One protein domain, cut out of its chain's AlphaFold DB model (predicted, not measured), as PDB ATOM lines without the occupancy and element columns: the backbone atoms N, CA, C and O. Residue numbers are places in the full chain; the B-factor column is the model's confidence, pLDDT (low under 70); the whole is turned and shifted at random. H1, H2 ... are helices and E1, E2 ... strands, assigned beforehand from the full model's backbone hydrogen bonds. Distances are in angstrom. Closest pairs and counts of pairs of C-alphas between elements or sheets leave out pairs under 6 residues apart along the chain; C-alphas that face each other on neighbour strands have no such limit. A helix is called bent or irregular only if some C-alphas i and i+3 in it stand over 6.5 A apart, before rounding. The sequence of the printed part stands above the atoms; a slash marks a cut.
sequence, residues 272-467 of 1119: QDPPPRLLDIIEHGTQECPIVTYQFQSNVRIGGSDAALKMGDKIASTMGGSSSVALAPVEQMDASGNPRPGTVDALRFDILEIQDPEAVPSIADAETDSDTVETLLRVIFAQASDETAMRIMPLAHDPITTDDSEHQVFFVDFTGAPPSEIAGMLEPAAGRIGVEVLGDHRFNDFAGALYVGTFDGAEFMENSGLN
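This is residues 272 to 467 of the 1119 residues of an uncharacterized protein of Micrococcaceae bacterium (UniProt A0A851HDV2). Two strongly twisted sheets of four strands each have the long helix H3 in the middle between them, with H1 and H2 covering the other face of the first sheet and H4 crossing H3 on the second sheet. The 196 printed residues hold named elements in the order E1 E2 H1 H2 E3 E4 H3 E5 E6 H4 E7 H5 E8, five helices and eight strands, of mixed class. The sheets run E1 E2 E4 E3 and E5 E6 E8 E7, both antiparallel. The whole is compact, with a radius of gyration of the C-alphas of 16.8 A and spans of 54 by 39 by 32 A.

In the first sheet, E1, residues 277 to 285, and E2, residues 290 to 297, form a hairpin, with N 279 and O 295 2.7 A apart. E4, residues 348 to 354, is the neighbour of E2, N 292 to O 353 being 2.8 A, and forms a hairpin with E3, residues 325 to 329, N 326 to O 352 being 2.8 A. H3, residues 370 to 388, is on this sheet at a height of 8.0 A, across the strands at 89 degrees to E3 on the local plane; their closest C-alphas, of Ala 328 and Ala 382, are 5.0 A apart. H1, residues 304 to 309, and H2, residues 312 to 319, are on the opposite face, giving three layers, helices on both faces of a sheet. E2, H1 H2 and E3 are a split strand-helix-strand unit, two strands running the same way with E4 between them, and a right-handed crossover. In the second sheet, E5, residues 393 to 399, and E6, residues 409 to 415, form a hairpin, N 395 to O 413 being 2.8 A. E8, residues 449 to 453, has E6 and E7, residues 436 to 440, as neighbours, with N 412 to O 450 and N 440 to O 449 both 2.8 A. H4, residues 419 to 432, is irregular, C-alphas 425 and 428 being 7.0 A apart. H3 and H4 are on the same face, two layers of helices and sheet; they touch, about perpendicular at 74 degrees, at the C-alphas of Ile 380 and Ala 429, 5.2 A apart. E6, H4 and E7 are another split unit, right-handed, with E8 between its strands. H5, residues 443 to 446, is not on this sheet. Every O i to N i+4 pair is within hydrogen-bond range in H3, against 1 of 2 in H1, 3 of 4 in H2 and 7 of 10 in H4; H5 is too short for one.

E1 begins at C-alpha 277 (104.981, 92.792, 147.836) and is 24.4 A long; E2 is 22.6 A and E4 20.1 A. H3 is 27.0 A, from C-alpha 370 (126.265, 79.567, 135.948). E6 is 19.3 A and H4 20.0 A. E8 ends at C-alpha 453 (135.164, 88.787, 131.343).

The C-alphas farthest apart, of Asp 273 and Glu 462, are 54.6 A apart. The printed part has no cut. The links E3 to E4 and E4 to H3 are long. Mean pLDDT of the printed part is 81.9, with 14 residues under 70, among them 320 to 323 and 444 to 448.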
ATOM      1  N   GLN A 272     105.814 104.725 149.642       81.94
ATOM      2  CA  GLN A 272     105.090 103.806 148.763       81.94
ATOM      3  C   GLN A 272     103.965 103.116 149.546       81.94
ATOM      4  O   GLN A 272     104.222 102.241 150.372       81.94
ATOM      5  N   ASP A 273     102.716 103.525 149.302       76.81
ATOM      6  CA  ASP A 273     101.519 102.942 149.927       76.81
ATOM      7  C   ASP A 273     100.422 102.681 148.867       76.81
ATOM      8  O   ASP A 273      99.877 103.635 148.299       76.81
ATOM      9  N   PRO A 274     100.072 101.416 148.560       82.25
ATOM     10  CA  PRO A 274     100.571 100.190 149.189       82.25
ATOM     11  C   PRO A 274     102.009  99.835 148.749       82.25
ATOM     12  O   PRO A 274     102.344 100.054 147.580       82.25
ATOM     13  N   PRO A 275     102.841  99.263 149.643       85.75
ATOM     14  CA  PRO A 275     104.203  98.849 149.305       85.75
ATOM     15  C   PRO A 275     104.211  97.702 148.270       85.75
ATOM     16  O   PRO A 275     103.258  96.912 148.220       85.75
ATOM     17  N   PRO A 276     105.262  97.588 147.430       89.94
ATOM     18  CA  PRO A 276     105.524  96.388 146.640       89.94
ATOM     19  C   PRO A 276     105.597  95.146 147.529       89.94
ATOM     20  O   PRO A 276     106.195  95.166 148.601       89.94
ATOM     21  N   ARG A 277     105.013  94.039 147.072       88.94
ATOM     22  CA  ARG A 277     104.981  92.792 147.836       88.94
ATOM     23  C   ARG A 277     106.191  91.931 147.490       88.94
ATOM     24  O   ARG A 277     106.294  91.482 146.354       88.94
ATOM     25  N   LEU A 278     107.031  91.612 148.474       91.25
ATOM     26  CA  LEU A 278     108.071  90.586 148.321       91.25
ATOM     27  C   LEU A 278     107.416  89.217 148.071       91.25
ATOM     28  O   LEU A 278     106.619  88.753 148.891       91.25
ATOM     29  N   LEU A 279     107.705  88.574 146.950       88.62
ATOM     30  CA  LEU A 279     107.194  87.257 146.585       88.62
ATOM     31  C   LEU A 279     108.071  86.147 147.154       88.62
ATOM     32  O   LEU A 279     107.540  85.271 147.840       88.62
ATOM     33  N   ASP A 280     109.375  86.223 146.900       90.12
ATOM     34  CA  ASP A 280     110.344  85.191 147.260       90.12
ATOM     35  C   ASP A 280     111.756  85.771 147.448       90.12
ATOM     36  O   ASP A 280     112.006  86.931 147.110       90.12
ATOM     37  N   ILE A 281     112.659  84.963 148.007       90.31
ATOM     38  CA  ILE A 281     114.087  85.268 148.164       90.31
ATOM     39  C   ILE A 281     114.886  84.105 147.593       90.31
ATOM     40  O   ILE A 281     114.650  82.959 147.974       90.31
ATOM     41  N   ILE A 282     115.843  84.405 146.726       88.81
ATOM     42  CA  ILE A 282     116.767  83.428 146.152       88.81
ATOM     43  C   ILE A 282     118.186  83.845 146.537       88.81
ATOM     44  O   ILE A 282     118.477  85.033 146.591       88.81
ATOM     45  N   GLU A 283     119.046  82.883 146.857       87.31
ATOM     46  CA  GLU A 283     120.442  83.139 147.224       87.31
ATOM     47  C   GLU A 283     121.352  82.346 146.288       87.31
ATOM     48  O   GLU A 283     121.236  81.120 146.225       87.31
ATOM     49  N   HIS A 284     122.222  83.065 145.582       85.88
ATOM     50  CA  HIS A 284     123.300  82.547 144.732       85.88
ATOM     51  C   HIS A 284     124.660  82.994 145.301       85.88
ATOM     52  O   HIS A 284     124.703  83.696 146.314       85.88
ATOM     53  N   GLY A 285     125.771  82.610 144.675       81.31
ATOM     54  CA  GLY A 285     127.124  82.973 145.102       81.31
ATOM     55  C   GLY A 285     127.789  81.966 146.042       81.31
ATOM     56  O   GLY A 285     127.326  80.840 146.247       81.31
ATOM     57  N   THR A 286     128.916  82.381 146.618       78.94
ATOM     58  CA  THR A 286     129.740  81.544 147.497       78.94
ATOM     59  C   THR A 286     129.282  81.643 148.955       78.94
ATOM     60  O   THR A 286     128.467  82.487 149.327       78.94
ATOM     61  N   GLN A 287     129.810  80.773 149.824       75.69
ATOM     62  CA  GLN A 287     129.538  80.872 151.266       75.69
ATOM     63  C   GLN A 287     130.087  82.165 151.885       75.69
ATOM     64  O   GLN A 287     129.574  82.596 152.917       75.69
ATOM     65  N   GLU A 288     131.119  82.750 151.276       77.50
ATOM     66  CA  GLU A 288     131.785  83.963 151.754       77.50
ATOM     67  C   GLU A 288     131.046  85.228 151.295       77.50
ATOM     68  O   GLU A 288     130.865  86.135 152.103       77.50
ATOM     69  N   CYS A 289     130.507  85.246 150.069       81.69
ATOM     70  CA  CYS A 289     129.679  86.340 149.559       81.69
ATOM     71  C   CYS A 289     128.373  85.826 148.919       81.69
ATOM     72  O   CYS A 289     128.306  85.626 147.700       81.69
ATOM     73  N   PRO A 290     127.299  85.644 149.711       84.25
ATOM     74  CA  PRO A 290     125.988  85.325 149.165       84.25
ATOM     75  C   PRO A 290     125.380  86.544 148.454       84.25
ATOM     76  O   PRO A 290     125.304  87.643 149.010       84.25
ATOM     77  N   ILE A 291     124.895  86.323 147.235       87.88
ATOM     78  CA  ILE A 291     124.152  87.295 146.434       87.88
ATOM     79  C   ILE A 291     122.661  87.000 146.601       87.88
ATOM     80  O   ILE A 291     122.168  85.938 146.210       87.88
ATOM     81  N   VAL A 292     121.937  87.931 147.219       89.75
ATOM     82  CA  VAL A 292     120.530  87.764 147.592       89.75
ATOM     83  C   VAL A 292     119.631  88.464 146.578       89.75
ATOM     84  O   VAL A 292     119.653  89.683 146.438       89.75
ATOM     85  N   THR A 293     118.776  87.694 145.914       92.19
ATOM     86  CA  THR A 293     117.754  88.178 144.983       92.19
ATOM     87  C   THR A 293     116.400  88.227 145.681       92.19
ATOM     88  O   THR A 293     115.790  87.196 145.977       92.19
ATOM     89  N   TYR A 294     115.887  89.429 145.918       92.38
ATOM     90  CA  TYR A 294     114.541  89.664 146.432       92.38
ATOM     91  C   TYR A 294     113.569  89.890 145.274       92.38
ATOM     92  O   TYR A 294     113.637  90.911 144.590       92.38
ATOM     93  N   GLN A 295     112.622  88.974 145.082       92.94
ATOM     94  CA  GLN A 295     111.658  89.064 143.984       92.94
ATOM     95  C   GLN A 295     110.421  89.846 144.404       92.94
ATOM     96  O   GLN A 295     109.708  89.423 145.317       92.94
ATOM     97  N   PHE A 296     110.099  90.951 143.735       92.50
ATOM     98  CA  PHE A 296     108.968  91.804 144.099       92.50
ATOM     99  C   PHE A 296     107.834  91.789 143.079       92.50
ATOM    100  O   PHE A 296     108.020  91.709 141.867       92.50
ATOM    101  N   GLN A 297     106.619  91.959 143.600       91.31
ATOM    102  CA  GLN A 297     105.445  92.340 142.835       91.31
ATOM    103  C   GLN A 297     105.031  93.765 143.204       91.31
ATOM    104  O   GLN A 297     104.491  94.028 144.282       91.31
ATOM    105  N   SER A 298     105.265  94.684 142.278       89.06
ATOM    106  CA  SER A 298     104.750  96.046 142.305       89.06
ATOM    107  C   SER A 298     103.234  96.083 142.071       89.06
ATOM    108  O   SER A 298     102.559  95.073 141.856       89.06
ATOM    109  N   ASN A 299     102.668  97.284 142.127       84.81
ATOM    110  CA  ASN A 299     101.257  97.526 141.896       84.81
ATOM    111  C   ASN A 299     101.041  98.742 140.988       84.81
ATOM    112  O   ASN A 299     101.848  99.667 140.929       84.81
ATOM    113  N   VAL A 300      99.903  98.761 140.293       81.44
ATOM    114  CA  VAL A 300      99.572  99.825 139.330       81.44
ATOM    115  C   VAL A 300      99.446 101.199 140.007       81.44
ATOM    116  O   VAL A 300      99.684 102.216 139.366       81.44
ATOM    117  N   ARG A 301      99.109 101.264 141.307       80.38
ATOM    118  CA  ARG A 301      98.904 102.545 142.015       80.38
ATOM    119  C   ARG A 301     100.196 103.323 142.232       80.38
ATOM    120  O   ARG A 301     100.140 104.546 142.265       80.38
ATOM    121  N   ILE A 302     101.320 102.627 142.362       79.12
ATOM    122  CA  ILE A 302     102.642 103.246 142.509       79.12
ATOM    123  C   ILE A 302     103.396 103.357 141.176       79.12
ATOM    124  O   ILE A 302     104.550 103.760 141.174       79.12
ATOM    125  N   GLY A 303     102.752 103.037 140.044       79.62
ATOM    126  CA  GLY A 303     103.347 103.140 138.705       79.62
ATOM    127  C   GLY A 303     103.979 101.851 138.166       79.62
ATOM    128  O   GLY A 303     104.691 101.909 137.168       79.62
ATOM    129  N   GLY A 304     103.706 100.691 138.776       87.06
ATOM    130  CA  GLY A 304     104.209  99.396 138.302       87.06
ATOM    131  C   GLY A 304     105.693  99.166 138.605       87.06
ATOM    132  O   GLY A 304     106.251  99.769 139.525       87.06
ATOM    133  N   SER A 305     106.323  98.238 137.887       86.50
ATOM    134  CA  SER A 305     107.754  97.927 138.022       86.50
ATOM    135  C   SER A 305     108.644  99.097 137.592       86.50
ATOM    136  O   SER A 305     109.602  99.406 138.290       86.50
ATOM    137  N   ASP A 306     108.287  99.822 136.526       83.81
ATOM    138  CA  ASP A 306     109.069 100.959 136.005       83.81
ATOM    139  C   ASP A 306     109.304 102.058 137.056       83.81
ATOM    140  O   ASP A 306     110.410 102.585 137.187       83.81
ATOM    141  N   ALA A 307     108.284 102.374 137.859       83.25
ATOM    142  CA  ALA A 307     108.426 103.340 138.941       83.25
ATOM    143  C   ALA A 307     109.375 102.849 140.044       83.25
ATOM    144  O   ALA A 307     110.127 103.657 140.583       83.25
ATOM    145  N   ALA A 308     109.371 101.548 140.354       82.62
ATOM    146  CA  ALA A 308     110.280 100.961 141.335       82.62
ATOM    147  C   ALA A 308     111.727 100.965 140.825       82.62
ATOM    148  O   ALA A 308     112.612 101.423 141.541       82.62
ATOM    149  N   LEU A 309     111.948 100.580 139.563       85.62
ATOM    150  CA  LEU A 309     113.262 100.605 138.908       85.62
ATOM    151  C   LEU A 309     113.869 102.021 138.849       85.62
ATOM    152  O   LEU A 309     115.065 102.176 138.678       85.62
ATOM    153  N   LYS A 310     113.074 103.095 138.962       83.75
ATOM    154  CA  LYS A 310     113.571 104.490 139.020       83.75
ATOM    155  C   LYS A 310     113.960 104.946 140.431       83.75
ATOM    156  O   LYS A 310     114.332 106.103 140.625       83.75
ATOM    157  N   MET A 311     113.810 104.085 141.437       81.88
ATOM    158  CA  MET A 311     114.091 104.400 142.840       81.88
ATOM    159  C   MET A 311     115.395 103.774 143.351       81.88
ATOM    160  O   MET A 311     115.583 103.768 144.567       81.88
ATOM    161  N   GLY A 312     116.284 103.301 142.466       79.44
ATOM    162  CA  GLY A 312     117.537 102.611 142.809       79.44
ATOM    163  C   GLY A 312     118.315 103.275 143.944       79.44
ATOM    164  O   GLY A 312     118.395 102.713 145.035       79.44
ATOM    165  N   ASP A 313     118.735 104.533 143.764       78.81
ATOM    166  CA  ASP A 313     119.473 105.306 144.780       78.81
ATOM    167  C   ASP A 313     118.748 105.408 146.128       78.81
ATOM    168  O   ASP A 313     119.349 105.339 147.204       78.81
ATOM    169  N   LYS A 314     117.421 105.574 146.091       82.06
ATOM    170  CA  LYS A 314     116.610 105.692 147.306       82.06
ATOM    171  C   LYS A 314     116.559 104.364 148.046       82.06
ATOM    172  O   LYS A 314     116.646 104.366 149.269       82.06
ATOM    173  N   ILE A 315     116.436 103.251 147.329       83.69
ATOM    174  CA  ILE A 315     116.432 101.909 147.915       83.69
ATOM    175  C   ILE A 315     117.818 101.566 148.468       83.69
ATOM    176  O   ILE A 315     117.916 101.216 149.645       83.69
ATOM    177  N   ALA A 316     118.872 101.771 147.676       80.94
ATOM    178  CA  ALA A 316     120.270 101.627 148.077       80.94
ATOM    179  C   ALA A 316     120.589 102.382 149.379       80.94
ATOM    180  O   ALA A 316     121.156 101.820 150.317       80.94
ATOM    181  N   SER A 317     120.124 103.631 149.505       80.56
ATOM    182  CA  SER A 317     120.336 104.436 150.717       80.56
ATOM    183  C   SER A 317     119.730 103.824 151.988       80.56
ATOM    184  O   SER A 317     120.240 104.048 153.085       80.56
ATOM    185  N   THR A 318     118.670 103.014 151.866       80.94
ATOM    186  CA  THR A 318     118.095 102.305 153.021       80.94
ATOM    187  C   THR A 318     118.902 101.067 153.416       80.94
ATOM    188  O   THR A 318     118.783 100.606 154.551       80.94
ATOM    189  N   MET A 319     119.714 100.528 152.506       76.19
ATOM    190  CA  MET A 319     120.477  99.283 152.664       76.19
ATOM    191  C   MET A 319     121.952  99.518 153.044       76.19
ATOM    192  O   MET A 319     122.673  98.557 153.268       76.19
ATOM    193  N   GLY A 320     122.392 100.774 153.190       64.31
ATOM    194  CA  GLY A 320     123.741 101.116 153.667       64.31
ATOM    195  C   GLY A 320     124.741 101.547 152.587       64.31
ATOM    196  O   GLY A 320     125.868 101.887 152.937       64.31
ATOM    197  N   GLY A 321     124.345 101.605 151.309       63.47
ATOM    198  CA  GLY A 321     125.198 102.053 150.199       63.47
ATOM    199  C   GLY A 321     124.647 101.645 148.827       63.47
ATOM    200  O   GLY A 321     123.756 100.804 148.750       63.47
ATOM    201  N   SER A 322     125.141 102.261 147.746       59.12
ATOM    202  CA  SER A 322     124.690 101.999 146.363       59.12
ATOM    203  C   SER A 322     125.478 100.929 145.616       59.12
ATOM    204  O   SER A 322     124.955 100.369 144.662       59.12
ATOM    205  N   SER A 323     126.700 100.600 146.040       60.47
ATOM    206  CA  SER A 323     127.546  99.631 145.329       60.47
ATOM    207  C   SER A 323     127.121  98.173 145.519       60.47
ATOM    208  O   SER A 323     127.437  97.342 144.676       60.47
ATOM    209  N   SER A 324     126.392  97.860 146.593       73.12
ATOM    210  CA  SER A 324     125.972  96.498 146.941       73.12
ATOM    211  C   SER A 324     124.563  96.134 146.475       73.12
ATOM    212  O   SER A 324     124.154  94.996 146.661       73.12
ATOM    213  N   VAL A 325     123.792  97.063 145.897       83.94
ATOM    214  CA  VAL A 325     122.382  96.823 145.547       83.94
ATOM    215  C   VAL A 325     122.098  97.244 144.109       83.94
ATOM    216  O   VAL A 325     122.456  98.344 143.705       83.94
ATOM    217  N   ALA A 326     121.403  96.395 143.352       87.44
ATOM    218  CA  ALA A 326     120.969  96.679 141.988       87.44
ATOM    219  C   ALA A 326     119.490  96.322 141.787       87.44
ATOM    220  O   ALA A 326     119.011  95.297 142.273       87.44
ATOM    221  N   LEU A 327     118.743  97.170 141.077       89.19
ATOM    222  CA  LEU A 327     117.330  96.937 140.776       89.19
ATOM    223  C   LEU A 327     117.202  96.388 139.356       89.19
ATOM    224  O   LEU A 327     117.296  97.128 138.380       89.19
ATOM    225  N   ALA A 328     116.970  95.086 139.241       88.62
ATOM    226  CA  ALA A 328     116.939  94.414 137.954       88.62
ATOM    227  C   ALA A 328     115.505  94.308 137.404       88.62
ATOM    228  O   ALA A 328     114.578  93.920 138.132       88.62
ATOM    229  N   PRO A 329     115.289  94.607 136.108       88.44
ATOM    230  CA  PRO A 329     114.047  94.246 135.443       88.44
ATOM    231  C   PRO A 329     113.887  92.719 135.396       88.44
ATOM    232  O   PRO A 329     114.854  91.957 135.485       88.44
ATOM    233  N   VAL A 330     112.638  92.275 135.270       87.88
ATOM    234  CA  VAL A 330     112.272  90.859 135.134       87.88
ATOM    235  C   VAL A 330     111.511  90.683 133.832       87.88
ATOM    236  O   VAL A 330     110.656  91.509 133.505       87.88
ATOM    237  N   GLU A 331     111.797  89.605 133.107       86.38
ATOM    238  CA  GLU A 331     111.160  89.345 131.822       86.38
ATOM    239  C   GLU A 331     109.675  88.999 131.950       86.38
ATOM    240  O   GLU A 331     109.233  88.345 132.902       86.38
ATOM    241  N   GLN A 332     108.882  89.424 130.961       85.44
ATOM    242  CA  GLN A 332     107.471  89.074 130.928       85.44
ATOM    243  C   GLN A 332     107.309  87.586 130.610       85.44
ATOM    244  O   GLN A 332     107.786  87.095 129.591       85.44
ATOM    245  N   MET A 333     106.547  86.876 131.438       83.50
ATOM    246  CA  MET A 333     106.219  85.473 131.183       83.50
ATOM    247  C   MET A 333     105.091  85.350 130.145       83.50
ATOM    248  O   MET A 333     104.101  86.089 130.182       83.50
ATOM    249  N   ASP A 334     105.216  84.401 129.219       77.50
ATOM    250  CA  ASP A 334     104.173  84.047 128.261       77.50
ATOM    251  C   ASP A 334     103.040  83.211 128.903       77.50
ATOM    252  O   ASP A 334     103.060  82.870 130.086       77.50
ATOM    253  N   ALA A 335     102.011  82.871 128.117       74.25
ATOM    254  CA  ALA A 335     100.870  82.081 128.596       74.25
ATOM    255  C   ALA A 335     101.234  80.634 128.994       74.25
ATOM    256  O   ALA A 335     100.441  79.976 129.671       74.25
ATOM    257  N   SER A 336     102.407  80.149 128.579       73.44
ATOM    258  CA  SER A 336     102.951  78.825 128.895       73.44
ATOM    259  C   SER A 336     103.896  78.856 130.105       73.44
ATOM    260  O   SER A 336     104.244  77.794 130.619       73.44
ATOM    261  N   GLY A 337     104.263  80.047 130.590       72.69
ATOM    262  CA  GLY A 337     105.179  80.260 131.708       72.69
ATOM    263  C   GLY A 337     106.651  80.405 131.312       72.69
ATOM    264  O   GLY A 337     107.494  80.353 132.201       72.69
ATOM    265  N   ASN A 338     106.958  80.584 130.025       76.00
ATOM    266  CA  ASN A 338     108.316  80.840 129.548       76.00
ATOM    267  C   ASN A 338     108.596  82.349 129.504       76.00
ATOM    268  O   ASN A 338     107.686  83.116 129.166       76.00
ATOM    269  N   PRO A 339     109.827  82.786 129.804       78.31
ATOM    270  CA  PRO A 339     110.195  84.187 129.687       78.31
ATOM    271  C   PRO A 339     110.154  84.638 128.218       78.31
ATOM    272  O   PRO A 339     110.357  83.840 127.301       78.31
ATOM    273  N   ARG A 340     109.825  85.911 127.986       79.69
ATOM    274  CA  ARG A 340     109.886  86.557 126.670       79.69
ATOM    275  C   ARG A 340     111.130  87.442 126.619       79.69
ATOM    276  O   ARG A 340     111.051  88.564 127.138       79.69
ATOM    277  N   PRO A 341     112.204  86.979 125.952       75.38
ATOM    278  CA  PRO A 341     113.442  87.726 125.833       75.38
ATOM    279  C   PRO A 341     113.194  89.159 125.377       75.38
ATOM    280  O   PRO A 341     112.450  89.399 124.419       75.38
ATOM    281  N   GLY A 342     113.781  90.119 126.079       69.81
ATOM    282  CA  GLY A 342     113.745  91.526 125.676       69.81
ATOM    283  C   GLY A 342     112.504  92.307 126.110       69.81
ATOM    284  O   GLY A 342     112.305  93.444 125.681       69.81
ATOM    285  N   THR A 343     111.657  91.726 126.959       82.88
ATOM    286  CA  THR A 343     110.473  92.396 127.519       82.88
ATOM    287  C   THR A 343     110.640  92.670 129.008       82.88
ATOM    288  O   THR A 343     111.280  91.901 129.706       82.88
ATOM    289  N   VAL A 344     110.021  93.736 129.523       83.94
ATOM    290  CA  VAL A 344     109.998  94.028 130.965       83.94
ATOM    291  C   VAL A 344     108.590  93.794 131.501       83.94
ATOM    292  O   VAL A 344     107.618  94.364 130.996       83.94
ATOM    293  N   ASP A 345     108.459  92.961 132.529       87.69
ATOM    294  CA  ASP A 345     107.191  92.726 133.211       87.69
ATOM    295  C   ASP A 345     106.724  94.018 133.894       87.69
ATOM    296  O   ASP A 345     107.445  94.625 134.682       87.69
ATOM    297  N   ALA A 346     105.490  94.443 133.616       86.38
ATOM    298  CA  ALA A 346     104.939  95.705 134.111       86.38
ATOM    299  C   ALA A 346     104.728  95.748 135.639       86.38
ATOM    300  O   ALA A 346     104.462  96.816 136.199       86.38
ATOM    301  N   LEU A 347     104.781  94.602 136.323       89.69
ATOM    302  CA  LEU A 347     104.514  94.479 137.753       89.69
ATOM    303  C   LEU A 347     105.612  93.743 138.518       89.69
ATOM    304  O   LEU A 347     105.579  93.806 139.744       89.69
ATOM    305  N   ARG A 348     106.561  93.066 137.873       91.12
ATOM    306  CA  ARG A 348     107.656  92.364 138.559       91.12
ATOM    307  C   ARG A 348     108.987  93.081 138.386       91.12
ATOM    308  O   ARG A 348     109.271  93.630 137.329       91.12
ATOM    309  N   PHE A 349     109.773  93.084 139.450       91.69
ATOM    310  CA  PHE A 349     111.153  93.553 139.460       91.69
ATOM    311  C   PHE A 349     111.895  92.835 140.585       91.69
ATOM    312  O   PHE A 349     111.268  92.431 141.569       91.69
ATOM    313  N   ASP A 350     113.208  92.723 140.451       92.31
ATOM    314  CA  ASP A 350     114.057  92.109 141.461       92.31
ATOM    315  C   ASP A 350     114.972  93.162 142.087       92.31
ATOM    316  O   ASP A 350     115.372  94.134 141.444       92.31
ATOM    317  N   ILE A 351     115.304  92.963 143.358       91.06
ATOM    318  CA  ILE A 351     116.386  93.680 144.029       91.06
ATOM    319  C   ILE A 351     117.493  92.663 144.278       91.06
ATOM    320  O   ILE A 351     117.267  91.679 144.980       91.06
ATOM    321  N   LEU A 352     118.658  92.896 143.690       90.50
ATOM    322  CA  LEU A 352     119.857  92.081 143.832       90.50
ATOM    323  C   LEU A 352     120.759  92.749 144.869       90.50
ATOM    324  O   LEU A 352     121.071  93.928 144.726       90.50
ATOM    325  N   GLU A 353     121.145  92.026 145.915       88.94
ATOM    326  CA  GLU A 353     122.001  92.521 146.994       88.94
ATOM    327  C   GLU A 353     123.253  91.647 147.131       88.94
ATOM    328  O   GLU A 353     123.164  90.462 147.446       88.94
ATOM    329  N   ILE A 354     124.419  92.255 146.934       87.50
ATOM    330  CA  ILE A 354     125.737  91.686 147.214       87.50
ATOM    331  C   ILE A 354     126.061  91.970 148.683       87.50
ATOM    332  O   ILE A 354     126.256  93.124 149.064       87.50
ATOM    333  N   GLN A 355     126.101  90.933 149.520       81.75
ATOM    334  CA  GLN A 355     126.306  91.105 150.964       81.75
ATOM    335  C   GLN A 355     127.727  91.575 151.318       81.75
ATOM    336  O   GLN A 355     127.873  92.377 152.241       81.75
ATOM    337  N   ASP A 356     128.750  91.118 150.585       81.25
ATOM    338  CA  ASP A 356     130.150  91.510 150.796       81.25
ATOM    339  C   ASP A 356     130.830  91.935 149.479       81.25
ATOM    340  O   ASP A 356     131.276  91.089 148.704       81.25
ATOM    341  N   PRO A 357     130.916  93.249 149.199       75.81
ATOM    342  CA  PRO A 357     131.538  93.759 147.979       75.81
ATOM    343  C   PRO A 357     133.035  93.443 147.818       75.81
ATOM    344  O   PRO A 357     133.537  93.576 146.707       75.81
ATOM    345  N   GLU A 358     133.759  93.064 148.880       77.44
ATOM    346  CA  GLU A 358     135.197  92.747 148.795       77.44
ATOM    347  C   GLU A 358     135.466  91.270 148.456       77.44
ATOM    348  O   GLU A 358     136.575  90.930 148.046       77.44
ATOM    349  N   ALA A 359     134.459  90.400 148.591       81.88
ATOM    350  CA  ALA A 359     134.561  88.951 148.389       81.88
ATOM    351  C   ALA A 359     133.675  88.441 147.233       81.88
ATOM    352  O   ALA A 359     133.266  87.277 147.216       81.88
ATOM    353  N   VAL A 360     133.340  89.317 146.279       82.88
ATOM    354  CA  VAL A 360     132.501  88.972 145.122       82.88
ATOM    355  C   VAL A 360     133.205  87.908 144.270       82.88
ATOM    356  O   VAL A 360     134.364  88.111 143.906       82.88
ATOM    357  N   PRO A 361     132.539  86.787 143.928       82.81
ATOM    358  CA  PRO A 361     133.130  85.789 143.044       82.81
ATOM    359  C   PRO A 361     133.361  86.380 141.650       82.81
ATOM    360  O   PRO A 361     132.489  87.063 141.107       82.81
ATOM    361  N   SER A 362     134.532  86.112 141.073       83.38
ATOM    362  CA  SER A 362     134.869  86.592 139.736       83.38
ATOM    363  C   SER A 362     134.053  85.843 138.688       83.38
ATOM    364  O   SER A 362     133.984  84.611 138.690       83.38
ATOM    365  N   ILE A 363     133.467  86.589 137.748       84.06
ATOM    366  CA  ILE A 363     132.827  85.996 136.564       84.06
ATOM    367  C   ILE A 363     133.878  85.280 135.701       84.06
ATOM    368  O   ILE A 363     133.539  84.337 135.002       84.06
ATOM    369  N   ALA A 364     135.149  85.691 135.763       81.81
ATOM    370  CA  ALA A 364     136.219  85.092 134.973       81.81
ATOM    371  C   ALA A 364     136.731  83.748 135.530       81.81
ATOM    372  O   ALA A 364     137.514  83.090 134.849       81.81
ATOM    373  N   ASP A 365     136.314  83.324 136.727       82.25
ATOM    374  CA  ASP A 365     136.773  82.066 137.326       82.25
ATOM    375  C   ASP A 365     135.913  80.884 136.860       82.25
ATOM    376  O   ASP A 365     134.697  80.870 137.051       82.25
ATOM    377  N   ALA A 366     136.550  79.831 136.338       75.94
ATOM    378  CA  ALA A 366     135.854  78.641 135.834       75.94
ATOM    379  C   ALA A 366     135.090  77.831 136.902       75.94
ATOM    380  O   ALA A 366     134.244  77.000 136.566       75.94
ATOM    381  N   GLU A 367     135.376  78.055 138.188       77.50
ATOM    382  CA  GLU A 367     134.675  77.410 139.304       77.50
ATOM    383  C   GLU A 367     133.358  78.114 139.684       77.50
ATOM    384  O   GLU A 367     132.569  77.554 140.456       77.50
ATOM    385  N   THR A 368     133.093  79.313 139.152       83.06
ATOM    386  CA  THR A 368     131.868  80.070 139.433       83.06
ATOM    387  C   THR A 368     130.666  79.415 138.748       83.06
ATOM    388  O   THR A 368     130.665  79.150 137.547       83.06
ATOM    389  N   ASP A 369     129.603  79.138 139.508       83.94
ATOM    390  CA  ASP A 369     128.410  78.492 138.963       83.94
ATOM    391  C   ASP A 369     127.623  79.416 138.014       83.94
ATOM    392  O   ASP A 369     127.559  80.632 138.200       83.94
ATOM    393  N   SER A 370     126.979  78.825 137.002       83.12
ATOM    394  CA  SER A 370     126.265  79.567 135.948       83.12
ATOM    395  C   SER A 370     125.130  80.455 136.481       83.12
ATOM    396  O   SER A 370     124.931  81.549 135.957       83.12
ATOM    397  N   ASP A 371     124.437  80.052 137.553       84.50
ATOM    398  CA  ASP A 371     123.374  80.874 138.153       84.50
ATOM    399  C   ASP A 371     123.961  82.133 138.836       84.50
ATOM    400  O   ASP A 371     123.366  83.218 138.806       84.50
ATOM    401  N   THR A 372     125.151  82.015 139.437       87.06
ATOM    402  CA  THR A 372     125.916  83.142 139.992       87.06
ATOM    403  C   THR A 372     126.409  84.082 138.892       87.06
ATOM    404  O   THR A 372     126.251  85.297 139.039       87.06
ATOM    405  N   VAL A 373     126.923  83.555 137.773       87.69
ATOM    406  CA  VAL A 373     127.316  84.365 136.601       87.69
ATOM    407  C   VAL A 373     126.121  85.148 136.054       87.69
ATOM    408  O   VAL A 373     126.210  86.366 135.893       87.69
ATOM    409  N   GLU A 374     124.973  84.493 135.848       88.44
ATOM    410  CA  GLU A 374     123.744  85.155 135.394       88.44
ATOM    411  C   GLU A 374     123.335  86.286 136.348       88.44
ATOM    412  O   GLU A 374     123.014  87.400 135.924       88.44
ATOM    413  N   THR A 375     123.386  86.027 137.657       88.62
ATOM    414  CA  THR A 375     123.021  87.013 138.677       88.62
ATOM    415  C   THR A 375     123.967  88.217 138.665       88.62
ATOM    416  O   THR A 375     123.498  89.354 138.723       88.62
ATOM    417  N   LEU A 376     125.279  88.000 138.538       89.00
ATOM    418  CA  LEU A 376     126.271  89.076 138.463       89.00
ATOM    419  C   LEU A 376     126.143  89.899 137.175       89.00
ATOM    420  O   LEU A 376     126.175  91.129 137.238       89.00
ATOM    421  N   LEU A 377     125.899  89.264 136.025       89.62
ATOM    422  CA  LEU A 377     125.596  89.982 134.782       89.62
ATOM    423  C   LEU A 377     124.346  90.856 134.944       89.62
ATOM    424  O   LEU A 377     124.348  92.029 134.563       89.62
ATOM    425  N   ARG A 378     123.288  90.341 135.586       89.88
ATOM    426  CA  ARG A 378     122.092  91.141 135.900       89.88
ATOM    427  C   ARG A 378     122.406  92.325 136.820       89.88
ATOM    428  O   ARG A 378     121.806  93.380 136.627       89.88
ATOM    429  N   VAL A 379     123.341  92.192 137.768       89.12
ATOM    430  CA  VAL A 379     123.822  93.316 138.597       89.12
ATOM    431  C   VAL A 379     124.503  94.380 137.734       89.12
ATOM    432  O   VAL A 379     124.109  95.544 137.819       89.12
ATOM    433  N   ILE A 380     125.460  93.998 136.878       88.88
ATOM    434  CA  ILE A 380     126.210  94.929 136.012       88.88
ATOM    435  C   ILE A 380     125.242  95.746 135.142       88.88
ATOM    436  O   ILE A 380     125.276  96.978 135.138       88.88
ATOM    437  N   PHE A 381     124.319  95.068 134.455       89.69
ATOM    438  CA  PHE A 381     123.342  95.716 133.577       89.69
ATOM    439  C   PHE A 381     122.325  96.582 134.325       89.69
ATOM    440  O   PHE A 381     121.932  97.643 133.830       89.69
ATOM    441  N   ALA A 382     121.884  96.159 135.510       87.88
ATOM    442  CA  ALA A 382     120.954  96.933 136.324       87.88
ATOM    443  C   ALA A 382     121.603  98.218 136.864       87.88
ATOM    444  O   ALA A 382     120.991  99.283 136.790       87.88
ATOM    445  N   GLN A 383     122.853  98.151 137.333       86.00
ATOM    446  CA  GLN A 383     123.594  99.334 137.783       86.00
ATOM    447  C   GLN A 383     123.839 100.316 136.633       86.00
ATOM    448  O   GLN A 383     123.542 101.504 136.765       86.00
ATOM    449  N   ALA A 384     124.287  99.823 135.475       85.19
ATOM    450  CA  ALA A 384     124.457 100.650 134.283       85.19
ATOM    451  C   ALA A 384     123.133 101.284 133.815       85.19
ATOM    452  O   ALA A 384     123.102 102.444 133.393       85.19
ATOM    453  N   SER A 385     122.017 100.554 133.934       84.62
ATOM    454  CA  SER A 385     120.686 101.079 133.609       84.62
ATOM    455  C   SER A 385     120.266 102.246 134.504       84.62
ATOM    456  O   SER A 385     119.591 103.171 134.043       84.62
ATOM    457  N   ASP A 386     120.630 102.205 135.784       79.44
ATOM    458  CA  ASP A 386     120.298 103.257 136.743       79.44
ATOM    459  C   ASP A 386     121.178 104.501 136.551       79.44
ATOM    460  O   ASP A 386     120.661 105.619 136.589       79.44
ATOM    461  N   GLU A 387     122.466 104.326 136.244       78.25
ATOM    462  CA  GLU A 387     123.393 105.436 135.979       78.25
ATOM    463  C   GLU A 387     123.048 106.206 134.694       78.25
ATOM    464  O   GLU A 387     123.174 107.431 134.632       78.25
ATOM    465  N   THR A 388     122.577 105.500 133.666       74.94
ATOM    466  CA  THR A 388     122.334 106.068 132.329       74.94
ATOM    467  C   THR A 388     120.869 106.402 132.051       74.94
ATOM    468  O   THR A 388     120.551 107.011 131.027       74.94
ATOM    469  N   ALA A 389     119.962 105.999 132.946       73.12
ATOM    470  CA  ALA A 389     118.508 106.049 132.774       73.12
ATOM    471  C   ALA A 389     117.976 105.310 131.524       73.12
ATOM    472  O   ALA A 389     116.811 105.487 131.151       73.12
ATOM    473  N   MET A 390     118.797 104.467 130.887       75.94
ATOM    474  CA  MET A 390     118.401 103.589 129.789       75.94
ATOM    475  C   MET A 390     118.139 102.190 130.339       75.94
ATOM    476  O   MET A 390     118.885 101.698 131.173       75.94
ATOM    477  N   ARG A 391     117.074 101.522 129.895       79.75
ATOM    478  CA  ARG A 391     116.774 100.162 130.359       79.75
ATOM    479  C   ARG A 391     117.467  99.145 129.468       79.75
ATOM    480  O   ARG A 391     117.036  98.937 128.338       79.75
ATOM    481  N   ILE A 392     118.523  98.540 130.004       81.50
ATOM    482  CA  ILE A 392     119.316  97.496 129.358       81.50
ATOM    483  C   ILE A 392     119.324  96.252 130.247       81.50
ATOM    484  O   ILE A 392     119.315  96.350 131.473       81.50
ATOM    485  N   MET A 393     119.288  95.071 129.637       82.75
ATOM    486  CA  MET A 393     119.315  93.806 130.373       82.75
ATOM    487  C   MET A 393     119.991  92.703 129.552       82.75
ATOM    488  O   MET A 393     119.895  92.745 128.318       82.75
ATOM    489  N   PRO A 394     120.651  91.737 130.216       86.62
ATOM    490  CA  PRO A 394     121.200  90.565 129.555       86.62
ATOM    491  C   PRO A 394     120.063  89.582 129.236       86.62
ATOM    492  O   PRO A 394     119.144  89.413 130.039       86.62
ATOM    493  N   LEU A 395     120.117  88.961 128.060       81.50
ATOM    494  CA  LEU A 395     119.138  87.982 127.572       81.50
ATOM    495  C   LEU A 395     119.649  86.551 127.698       81.50
ATOM    496  O   LEU A 395     118.922  85.659 128.123       81.50
ATOM    497  N   ALA A 396     120.899  86.347 127.296       81.62
ATOM    498  CA  ALA A 396     121.597  85.075 127.346       81.62
ATOM    499  C   ALA A 396     123.097  85.340 127.493       81.62
ATOM    500  O   ALA A 396     123.573  86.433 127.178       81.62
ATOM    501  N   HIS A 397     123.824  84.350 127.995       86.88
ATOM    502  CA  HIS A 397     125.276  84.382 128.063       86.88
ATOM    503  C   HIS A 397     125.834  83.009 127.688       86.88
ATOM    504  O   HIS A 397     125.333  81.994 128.168       86.88
ATOM    505  N   ASP A 398     126.869  82.991 126.855       86.19
ATOM    506  CA  ASP A 398     127.554  81.779 126.411       86.19
ATOM    507  C   ASP A 398     129.069  81.935 126.634       86.19
ATOM    508  O   ASP A 398     129.638  82.956 126.232       86.19
ATOM    509  N   PRO A 399     129.759  80.965 127.265       86.56
ATOM    510  CA  PRO A 399     131.212  81.008 127.395       86.56
ATOM    511  C   PRO A 399     131.871  80.831 126.021       86.56
ATOM    512  O   PRO A 399     131.516  79.933 125.257       86.56
ATOM    513  N   ILE A 400     132.855  81.677 125.711       87.38
ATOM    514  CA  ILE A 400     133.584  81.663 124.427       87.38
ATOM    515  C   ILE A 400     135.066  81.288 124.565       87.38
ATOM    516  O   ILE A 400     135.823  81.349 123.593       87.38
ATOM    517  N   THR A 401     135.470  80.903 125.772       85.88
ATOM    518  CA  THR A 401     136.827  80.470 126.140       85.88
ATOM    519  C   THR A 401     136.901  78.948 126.223       85.88
ATOM    520  O   THR A 401     135.878  78.293 126.422       85.88
ATOM    521  N   THR A 402     138.078  78.364 126.002       83.50
ATOM    522  CA  THR A 402     138.298  76.915 126.123       83.50
ATOM    523  C   THR A 402     138.154  76.454 127.577       83.50
ATOM    524  O   THR A 402     138.378  77.227 128.505       83.50
ATOM    525  N   ASP A 403     137.815  75.176 127.790       77.00
ATOM    526  CA  ASP A 403     137.670  74.599 129.141       77.00
ATOM    527  C   ASP A 403     138.970  74.676 129.977       77.00
ATOM    528  O   ASP A 403     138.909  74.628 131.204       77.00
ATOM    529  N   ASP A 404     140.130  74.794 129.317       77.75
ATOM    530  CA  ASP A 404     141.464  74.875 129.930       77.75
ATOM    531  C   ASP A 404     141.955  76.329 130.145       77.75
ATOM    532  O   ASP A 404     143.051  76.528 130.673       77.75
ATOM    533  N   SER A 405     141.176  77.339 129.736       81.25
ATOM    534  CA  SER A 405     141.534  78.762 129.851       81.25
ATOM    535  C   SER A 405     141.647  79.206 131.316       81.25
ATOM    536  O   SER A 405     140.781  78.889 132.131       81.25
ATOM    537  N   GLU A 406     142.682  79.990 131.651       80.56
ATOM    538  CA  GLU A 406     142.878  80.549 133.005       80.56
ATOM    539  C   GLU A 406     141.752  81.520 133.386       80.56
ATOM    540  O   GLU A 406     141.324  81.572 134.540       80.56
ATOM    541  N   HIS A 407     141.239  82.247 132.393       85.38
ATOM    542  CA  HIS A 407     140.170  83.220 132.551       85.38
ATOM    543  C   HIS A 407     139.020  82.961 131.578       85.38
ATOM    544  O   HIS A 407     139.233  82.627 130.409       85.38
ATOM    545  N   GLN A 408     137.791  83.139 132.060       85.25
ATOM    546  CA  GLN A 408     136.577  83.007 131.269       85.25
ATOM    547  C   GLN A 408     136.099  84.346 130.712       85.25
ATOM    548  O   GLN A 408     136.063  85.375 131.393       85.25
ATOM    549  N   VAL A 409     135.662  84.296 129.456       88.19
ATOM    550  CA  VAL A 409     134.973  85.385 128.763       88.19
ATOM    551  C   VAL A 409     133.657  84.858 128.215       88.19
ATOM    552  O   VAL A 409     133.601  83.765 127.642       88.19
ATOM    553  N   PHE A 410     132.606  85.656 128.376       87.62
ATOM    554  CA  PHE A 410     131.257  85.346 127.933       87.62
ATOM    555  C   PHE A 410     130.840  86.266 126.797       87.62
ATOM    556  O   PHE A 410     131.030  87.480 126.867       87.62
ATOM    557  N   PHE A 411     130.217  85.687 125.778       87.50
ATOM    558  CA  PHE A 411     129.369  86.417 124.851       87.50
ATOM    559  C   PHE A 411     128.015  86.646 125.523       87.50
ATOM    560  O   PHE A 411     127.406  85.697 126.011       87.50
ATOM    561  N   VAL A 412     127.557  87.894 125.577       87.44
ATOM    562  CA  VAL A 412     126.320  88.283 126.258       87.44
ATOM    563  C   VAL A 412     125.355  88.888 125.246       87.44
ATOM    564  O   VAL A 412     125.605  89.962 124.701       87.44
ATOM    565  N   ASP A 413     124.220  88.227 125.034       80.38
ATOM    566  CA  ASP A 413     123.102  88.796 124.287       80.38
ATOM    567  C   ASP A 413     122.396  89.852 125.137       80.38
ATOM    568  O   ASP A 413     122.178  89.672 126.337       80.38
ATOM    569  N   PHE A 414     121.981  90.953 124.519       79.50
ATOM    570  CA  PHE A 414     121.358  92.064 125.229       79.50
ATOM    571  C   PHE A 414     120.317  92.787 124.369       79.50
ATOM    572  O   PHE A 414     120.249  92.633 123.151       79.50
ATOM    573  N   THR A 415     119.501  93.627 125.009       68.38
ATOM    574  CA  THR A 415     118.625  94.583 124.313       68.38
ATOM    575  C   THR A 415     119.141  96.008 124.421       68.38
ATOM    576  O   THR A 415     119.493  96.435 125.521       68.38
ATOM    577  N   GLY A 416     119.062  96.784 123.337       65.44
ATOM    578  CA  GLY A 416     119.244  98.234 123.405       65.44
ATOM    579  C   GLY A 416     119.986  98.834 122.216       65.44
ATOM    580  O   GLY A 416     119.694  98.523 121.062       65.44
ATOM    581  N   ALA A 417     120.886  99.762 122.535       67.44
ATOM    582  CA  ALA A 417     121.724 100.517 121.610       67.44
ATOM    583  C   ALA A 417     122.841  99.640 120.984       67.44
ATOM    584  O   ALA A 417     122.941  98.460 121.310       67.44
ATOM    585  N   PRO A 418     123.685 100.165 120.075       72.81
ATOM    586  CA  PRO A 418     124.801  99.408 119.507       72.81
ATOM    587  C   PRO A 418     125.758  98.864 120.590       72.81
ATOM    588  O   PRO A 418     125.980  99.554 121.588       72.81
ATOM    589  N   PRO A 419     126.404  97.697 120.387       74.50
ATOM    590  CA  PRO A 419     127.229  97.051 121.415       74.50
ATOM    591  C   PRO A 419     128.341  97.924 121.992       74.50
ATOM    592  O   PRO A 419     128.631  97.836 123.176       74.50
ATOM    593  N   SER A 420     128.944  98.801 121.186       70.88
ATOM    594  CA  SER A 420     129.993  99.722 121.645       70.88
ATOM    595  C   SER A 420     129.474 100.802 122.599       70.88
ATOM    596  O   SER A 420     130.200 101.243 123.483       70.88
ATOM    597  N   GLU A 421     128.226 101.249 122.417       74.12
ATOM    598  CA  GLU A 421     127.581 102.205 123.325       74.12
ATOM    599  C   GLU A 421     127.228 101.508 124.640       74.12
ATOM    600  O   GLU A 421     127.545 102.015 125.712       74.12
ATOM    601  N   ILE A 422     126.673 100.296 124.550       79.62
ATOM    602  CA  ILE A 422     126.356  99.468 125.716       79.62
ATOM    603  C   ILE A 422     127.613  99.097 126.509       79.62
ATOM    604  O   ILE A 422     127.605  99.219 127.730       79.62
ATOM    605  N   ALA A 423     128.711  98.722 125.848       82.56
ATOM    606  CA  ALA A 423     129.974  98.401 126.512       82.56
ATOM    607  C   ALA A 423     130.484  99.566 127.373       82.56
ATOM    608  O   ALA A 423     130.762  99.373 128.554       82.56
ATOM    609  N   GLY A 424     130.501 100.789 126.827       78.25
ATOM    610  CA  GLY A 424     130.900 101.982 127.582       78.25
ATOM    611  C   GLY A 424     129.955 102.325 128.741       78.25
ATOM    612  O   GLY A 424     130.385 102.893 129.740       78.25
ATOM    613  N   MET A 425     128.672 101.964 128.648       82.62
ATOM    614  CA  MET A 425     127.715 102.128 129.751       82.62
ATOM    615  C   MET A 425     127.923 101.097 130.867       82.62
ATOM    616  O   MET A 425     127.672 101.403 132.030       82.62
ATOM    617  N   LEU A 426     128.354  99.882 130.522       85.56
ATOM    618  CA  LEU A 426     128.583  98.790 131.472       85.56
ATOM    619  C   LEU A 426     129.949  98.884 132.161       85.56
ATOM    620  O   LEU A 426     130.068  98.437 133.299       85.56
ATOM    621  N   GLU A 427     130.951  99.480 131.506       84.06
ATOM    622  CA  GLU A 427     132.344  99.561 131.973       84.06
ATOM    623  C   GLU A 427     132.487 100.014 133.445       84.06
ATOM    624  O   GLU A 427     133.158  99.315 134.209       84.06
ATOM    625  N   PRO A 428     131.811 101.083 133.931       83.38
ATOM    626  CA  PRO A 428     131.931 101.502 135.331       83.38
ATOM    627  C   PRO A 428     131.389 100.478 136.337       83.38
ATOM    628  O   PRO A 428     131.908 100.382 137.449       83.38
ATOM    629  N   ALA A 429     130.333  99.743 135.978       83.81
ATOM    630  CA  ALA A 429     129.720  98.730 136.836       83.81
ATOM    631  C   ALA A 429     130.502  97.409 136.790       83.81
ATOM    632  O   ALA A 429     130.734  96.795 137.830       83.81
ATOM    633  N   ALA A 430     130.970  97.015 135.605       85.88
ATOM    634  CA  ALA A 430     131.808  95.840 135.388       85.88
ATOM    635  C   ALA A 430     133.149  95.945 136.134       85.88
ATOM    636  O   ALA A 430     133.527  95.024 136.858       85.88
ATOM    637  N   GLY A 431     133.796  97.116 136.084       82.06
ATOM    638  CA  GLY A 431     135.054  97.360 136.792       82.06
ATOM    639  C   GLY A 431     134.949  97.247 138.320       82.06
ATOM    640  O   GLY A 431     135.924  96.880 138.969       82.06
ATOM    641  N   ARG A 432     133.769  97.487 138.920       79.94
ATOM    642  CA  ARG A 432     133.543  97.277 140.371       79.94
ATOM    643  C   ARG A 432     133.537  95.801 140.764       79.94
ATOM    644  O   ARG A 432     133.804  95.496 141.919       79.94
ATOM    645  N   ILE A 433     133.207  94.923 139.819       79.00
ATOM    646  CA  ILE A 433     133.183  93.463 139.981       79.00
ATOM    647  C   ILE A 433     134.493  92.840 139.450       79.00
ATOM    648  O   ILE A 433     134.697  91.636 139.552       79.00
ATOM    649  N   GLY A 434     135.424  93.662 138.944       79.31
ATOM    650  CA  GLY A 434     136.749  93.221 138.507       79.31
ATOM    651  C   GLY A 434     136.777  92.581 137.120       79.31
ATOM    652  O   GLY A 434     137.659  91.772 136.861       79.31
ATOM    653  N   VAL A 435     135.829  92.926 136.241       85.62
ATOM    654  CA  VAL A 435     135.762  92.397 134.869       85.62
ATOM    655  C   VAL A 435     135.718  93.505 133.823       85.62
ATOM    656  O   VAL A 435     135.259  94.618 134.087       85.62
ATOM    657  N   GLU A 436     136.186  93.184 132.622       86.56
ATOM    658  CA  GLU A 436     136.234  94.081 131.472       86.56
ATOM    659  C   GLU A 436     135.058  93.814 130.523       86.56
ATOM    660  O   GLU A 436     134.469  92.728 130.499       86.56
ATOM    661  N   VAL A 437     134.693  94.828 129.732       87.12
ATOM    662  CA  VAL A 437     133.598  94.747 128.758       87.12
ATOM    663  C   VAL A 437     134.075  95.257 127.408       87.12
ATOM    664  O   VAL A 437     134.544  96.388 127.304       87.12
ATOM    665  N   LEU A 438     133.891  94.453 126.362       84.50
ATOM    666  CA  LEU A 438     134.200  94.819 124.980       84.50
ATOM    667  C   LEU A 438     132.956  94.727 124.103       84.50
ATOM    668  O   LEU A 438     132.274  93.706 124.063       84.50
ATOM    669  N   GLY A 439     132.675  95.793 123.357       83.44
ATOM    670  CA  GLY A 439     131.587  95.827 122.380       83.44
ATOM    671  C   GLY A 439     132.111  95.757 120.948       83.44
ATOM    672  O   GLY A 439     132.676  96.735 120.458       83.44
ATOM    673  N   ASP A 440     131.858  94.659 120.233       79.62
ATOM    674  CA  ASP A 440     132.130  94.563 118.797       79.62
ATOM    675  C   ASP A 440     130.865  94.824 117.977       79.62
ATOM    676  O   ASP A 440     130.022  93.960 117.766       79.62
ATOM    677  N   HIS A 441     130.744  96.029 117.436       73.31
ATOM    678  CA  HIS A 441     129.635  96.419 116.565       73.31
ATOM    679  C   HIS A 441     129.672  95.781 115.157       73.31
ATOM    680  O   HIS A 441     128.754  96.012 114.370       73.31
ATOM    681  N   ARG A 442     130.728  95.033 114.799       68.19
ATOM    682  CA  ARG A 442     130.931  94.432 113.462       68.19
ATOM    683  C   ARG A 442     130.729  92.921 113.440       68.19
ATOM    684  O   ARG A 442     130.772  92.331 112.361       68.19
ATOM    685  N   PHE A 443     130.514  92.307 114.596       71.31
ATOM    686  CA  PHE A 443     130.284  90.875 114.682       71.31
ATOM    687  C   PHE A 443     129.040  90.468 113.871       71.31
ATOM    688  O   PHE A 443     128.002  91.133 113.947       71.31
ATOM    689  N   ASN A 444     129.179  89.397 113.080       64.50
ATOM    690  CA  ASN A 444     128.129  88.736 112.294       64.50
ATOM    691  C   ASN A 444     127.205  89.698 111.505       64.50
ATOM    692  O   ASN A 444     126.044  89.885 111.859       64.50
ATOM    693  N   ASP A 445     127.721  90.341 110.449       63.81
ATOM    694  CA  ASP A 445     126.975  91.287 109.593       63.81
ATOM    695  C   ASP A 445     126.310  92.450 110.360       63.81
ATOM    696  O   ASP A 445     125.172  92.836 110.087       63.81
ATOM    697  N   PHE A 446     127.045  93.053 111.303       57.78
ATOM    698  CA  PHE A 446     126.575  94.156 112.162       57.78
ATOM    699  C   PHE A 446     125.453  93.776 113.142       57.78
ATOM    700  O   PHE A 446     124.799  94.668 113.687       57.78
ATOM    701  N   ALA A 447     125.239  92.482 113.402       60.69
ATOM    702  CA  ALA A 447     124.392  92.034 114.509       60.69
ATOM    703  C   ALA A 447     124.949  92.505 115.862       60.69
ATOM    704  O   ALA A 447     124.182  92.844 116.761       60.69
ATOM    705  N   GLY A 448     126.277  92.617 115.955       69.94
ATOM    706  CA  GLY A 448     126.964  93.114 117.131       69.94
ATOM    707  C   GLY A 448     127.200  92.034 118.187       69.94
ATOM    708  O   GLY A 448     126.455  91.066 118.273       69.94
ATOM    709  N   ALA A 449     128.257  92.193 118.977       78.50
ATOM    710  CA  ALA A 449     128.618  91.309 120.076       78.50
ATOM    711  C   ALA A 449     129.027  92.119 121.300       78.50
ATOM    712  O   ALA A 449     129.682  93.157 121.176       78.50
ATOM    713  N   LEU A 450     128.656  91.624 122.472       85.88
ATOM    714  CA  LEU A 450     129.119  92.138 123.747       85.88
ATOM    715  C   LEU A 450     129.850  91.011 124.468       85.88
ATOM    716  O   LEU A 450     129.289  89.937 124.671       85.88
ATOM    717  N   TYR A 451     131.094  91.270 124.837       88.31
ATOM    718  CA  TYR A 451     131.953  90.327 125.529       88.31
ATOM    719  C   TYR A 451     132.227  90.843 126.938       88.31
ATOM    720  O   TYR A 451     132.568  92.015 127.099       88.31
ATOM    721  N   VAL A 452     132.063  89.990 127.947       88.75
ATOM    722  CA  VAL A 452     132.263  90.334 129.362       88.75
ATOM    723  C   VAL A 452     133.146  89.275 130.015       88.75
ATOM    724  O   VAL A 452     132.840  88.087 129.921       88.75
ATOM    725  N   GLY A 453     134.228  89.691 130.669       88.56
ATOM    726  CA  GLY A 453     135.164  88.787 131.343       88.56
ATOM    727  C   GLY A 453     136.550  89.403 131.512       88.56
ATOM    728  O   GLY A 453     136.698  90.621 131.453       88.56
ATOM    729  N   THR A 454     137.558  88.557 131.705       88.31
ATOM    730  CA  THR A 454     138.971  88.970 131.728       88.31
ATOM    731  C   THR A 454     139.632  88.513 130.432       88.31
ATOM    732  O   THR A 454     139.639  87.319 130.146       88.31
ATOM    733  N   PHE A 455     140.137  89.456 129.625       84.81
ATOM    734  CA  PHE A 455     140.695  89.155 128.298       84.81
ATOM    735  C   PHE A 455     142.181  88.776 128.334       84.81
ATOM    736  O   PHE A 455     142.628  88.016 127.479       84.81
ATOM    737  N   ASP A 456     142.943  89.293 129.303       80.69
ATOM    738  CA  ASP A 456     144.349  88.923 129.490       80.69
ATOM    739  C   ASP A 456     144.453  87.452 129.916       80.69
ATOM    740  O   ASP A 456     143.680  87.007 130.758       80.69
ATOM    741  N   GLY A 457     145.361  86.687 129.309       75.06
ATOM    742  CA  GLY A 457     145.538  85.254 129.588       75.06
ATOM    743  C   GLY A 457     144.390  84.321 129.160       75.06
ATOM    744  O   GLY A 457     144.462  83.125 129.441       75.06
ATOM    745  N   ALA A 458     143.345  84.818 128.485       82.88
ATOM    746  CA  ALA A 458     142.212  84.003 128.042       82.88
ATOM    747  C   ALA A 458     142.481  83.280 126.707       82.88
ATOM    748  O   ALA A 458     142.938  83.880 125.735       82.88
ATOM    749  N   GLU A 459     142.123  81.996 126.625       82.75
ATOM    750  CA  GLU A 459     142.201  81.200 125.396       82.75
ATOM    751  C   GLU A 459     140.819  81.068 124.735       82.75
ATOM    752  O   GLU A 459     139.896  80.460 125.281       82.75
ATOM    753  N   PHE A 460     140.654  81.634 123.535       85.69
ATOM    754  CA  PHE A 460     139.361  81.706 122.844       85.69
ATOM    755  C   PHE A 460     139.087  80.504 121.930       85.69
ATOM    756  O   PHE A 460     139.971  79.998 121.238       85.69
ATOM    757  N   MET A 461     137.821  80.081 121.850       84.38
ATOM    758  CA  MET A 461     137.387  79.068 120.883       84.38
ATOM    759  C   MET A 461     137.509  79.584 119.435       84.38
ATOM    760  O   MET A 461     137.268  80.760 119.162       84.38
ATOM    761  N   GLU A 462     137.772  78.690 118.474       76.00
ATOM    762  CA  GLU A 462     138.041  79.025 117.057       76.00
ATOM    763  C   GLU A 462     136.889  79.792 116.358       76.00
ATOM    764  O   GLU A 462     137.119  80.554 115.424       76.00
ATOM    765  N   ASN A 463     135.648  79.648 116.844       73.06
ATOM    766  CA  ASN A 463     134.448  80.313 116.311       73.06
ATOM    767  C   ASN A 463     133.910  81.450 117.205       73.06
ATOM    768  O   ASN A 463     132.782  81.897 117.009       73.06
ATOM    769  N   SER A 464     134.684  81.913 118.191       72.00
ATOM    770  CA  SER A 464     134.274  82.966 119.142       72.00
ATOM    771  C   SER A 464     134.123  84.361 118.511       72.00
ATOM    772  O   SER A 464     133.455  85.235 119.063       72.00
ATOM    773  N   GLY A 465     134.756  84.584 117.352       72.25
ATOM    774  CA  GLY A 465     134.853  85.896 116.709       72.25
ATOM    775  C   GLY A 465     135.895  86.835 117.320       72.25
ATOM    776  O   GLY A 465     136.031  87.957 116.834       72.25
ATOM    777  N   LEU A 466     136.645  86.381 118.331       77.44
ATOM    778  CA  LEU A 466     137.744  87.114 118.954       77.44
ATOM    779  C   LEU A 466     139.087  86.417 118.714       77.44
ATOM    780  O   LEU A 466     139.183  85.194 118.664       77.44
ATOM    781  N   ASN A 467     140.125  87.230 118.565       79.81
ATOM    782  CA  ASN A 467     141.530  86.847 118.637       79.81
ATOM    783  C   ASN A 467     142.321  88.023 119.236       79.81
ATOM    784  O   ASN A 467     141.791  89.134 119.317       79.81
TER     785      ASN A 467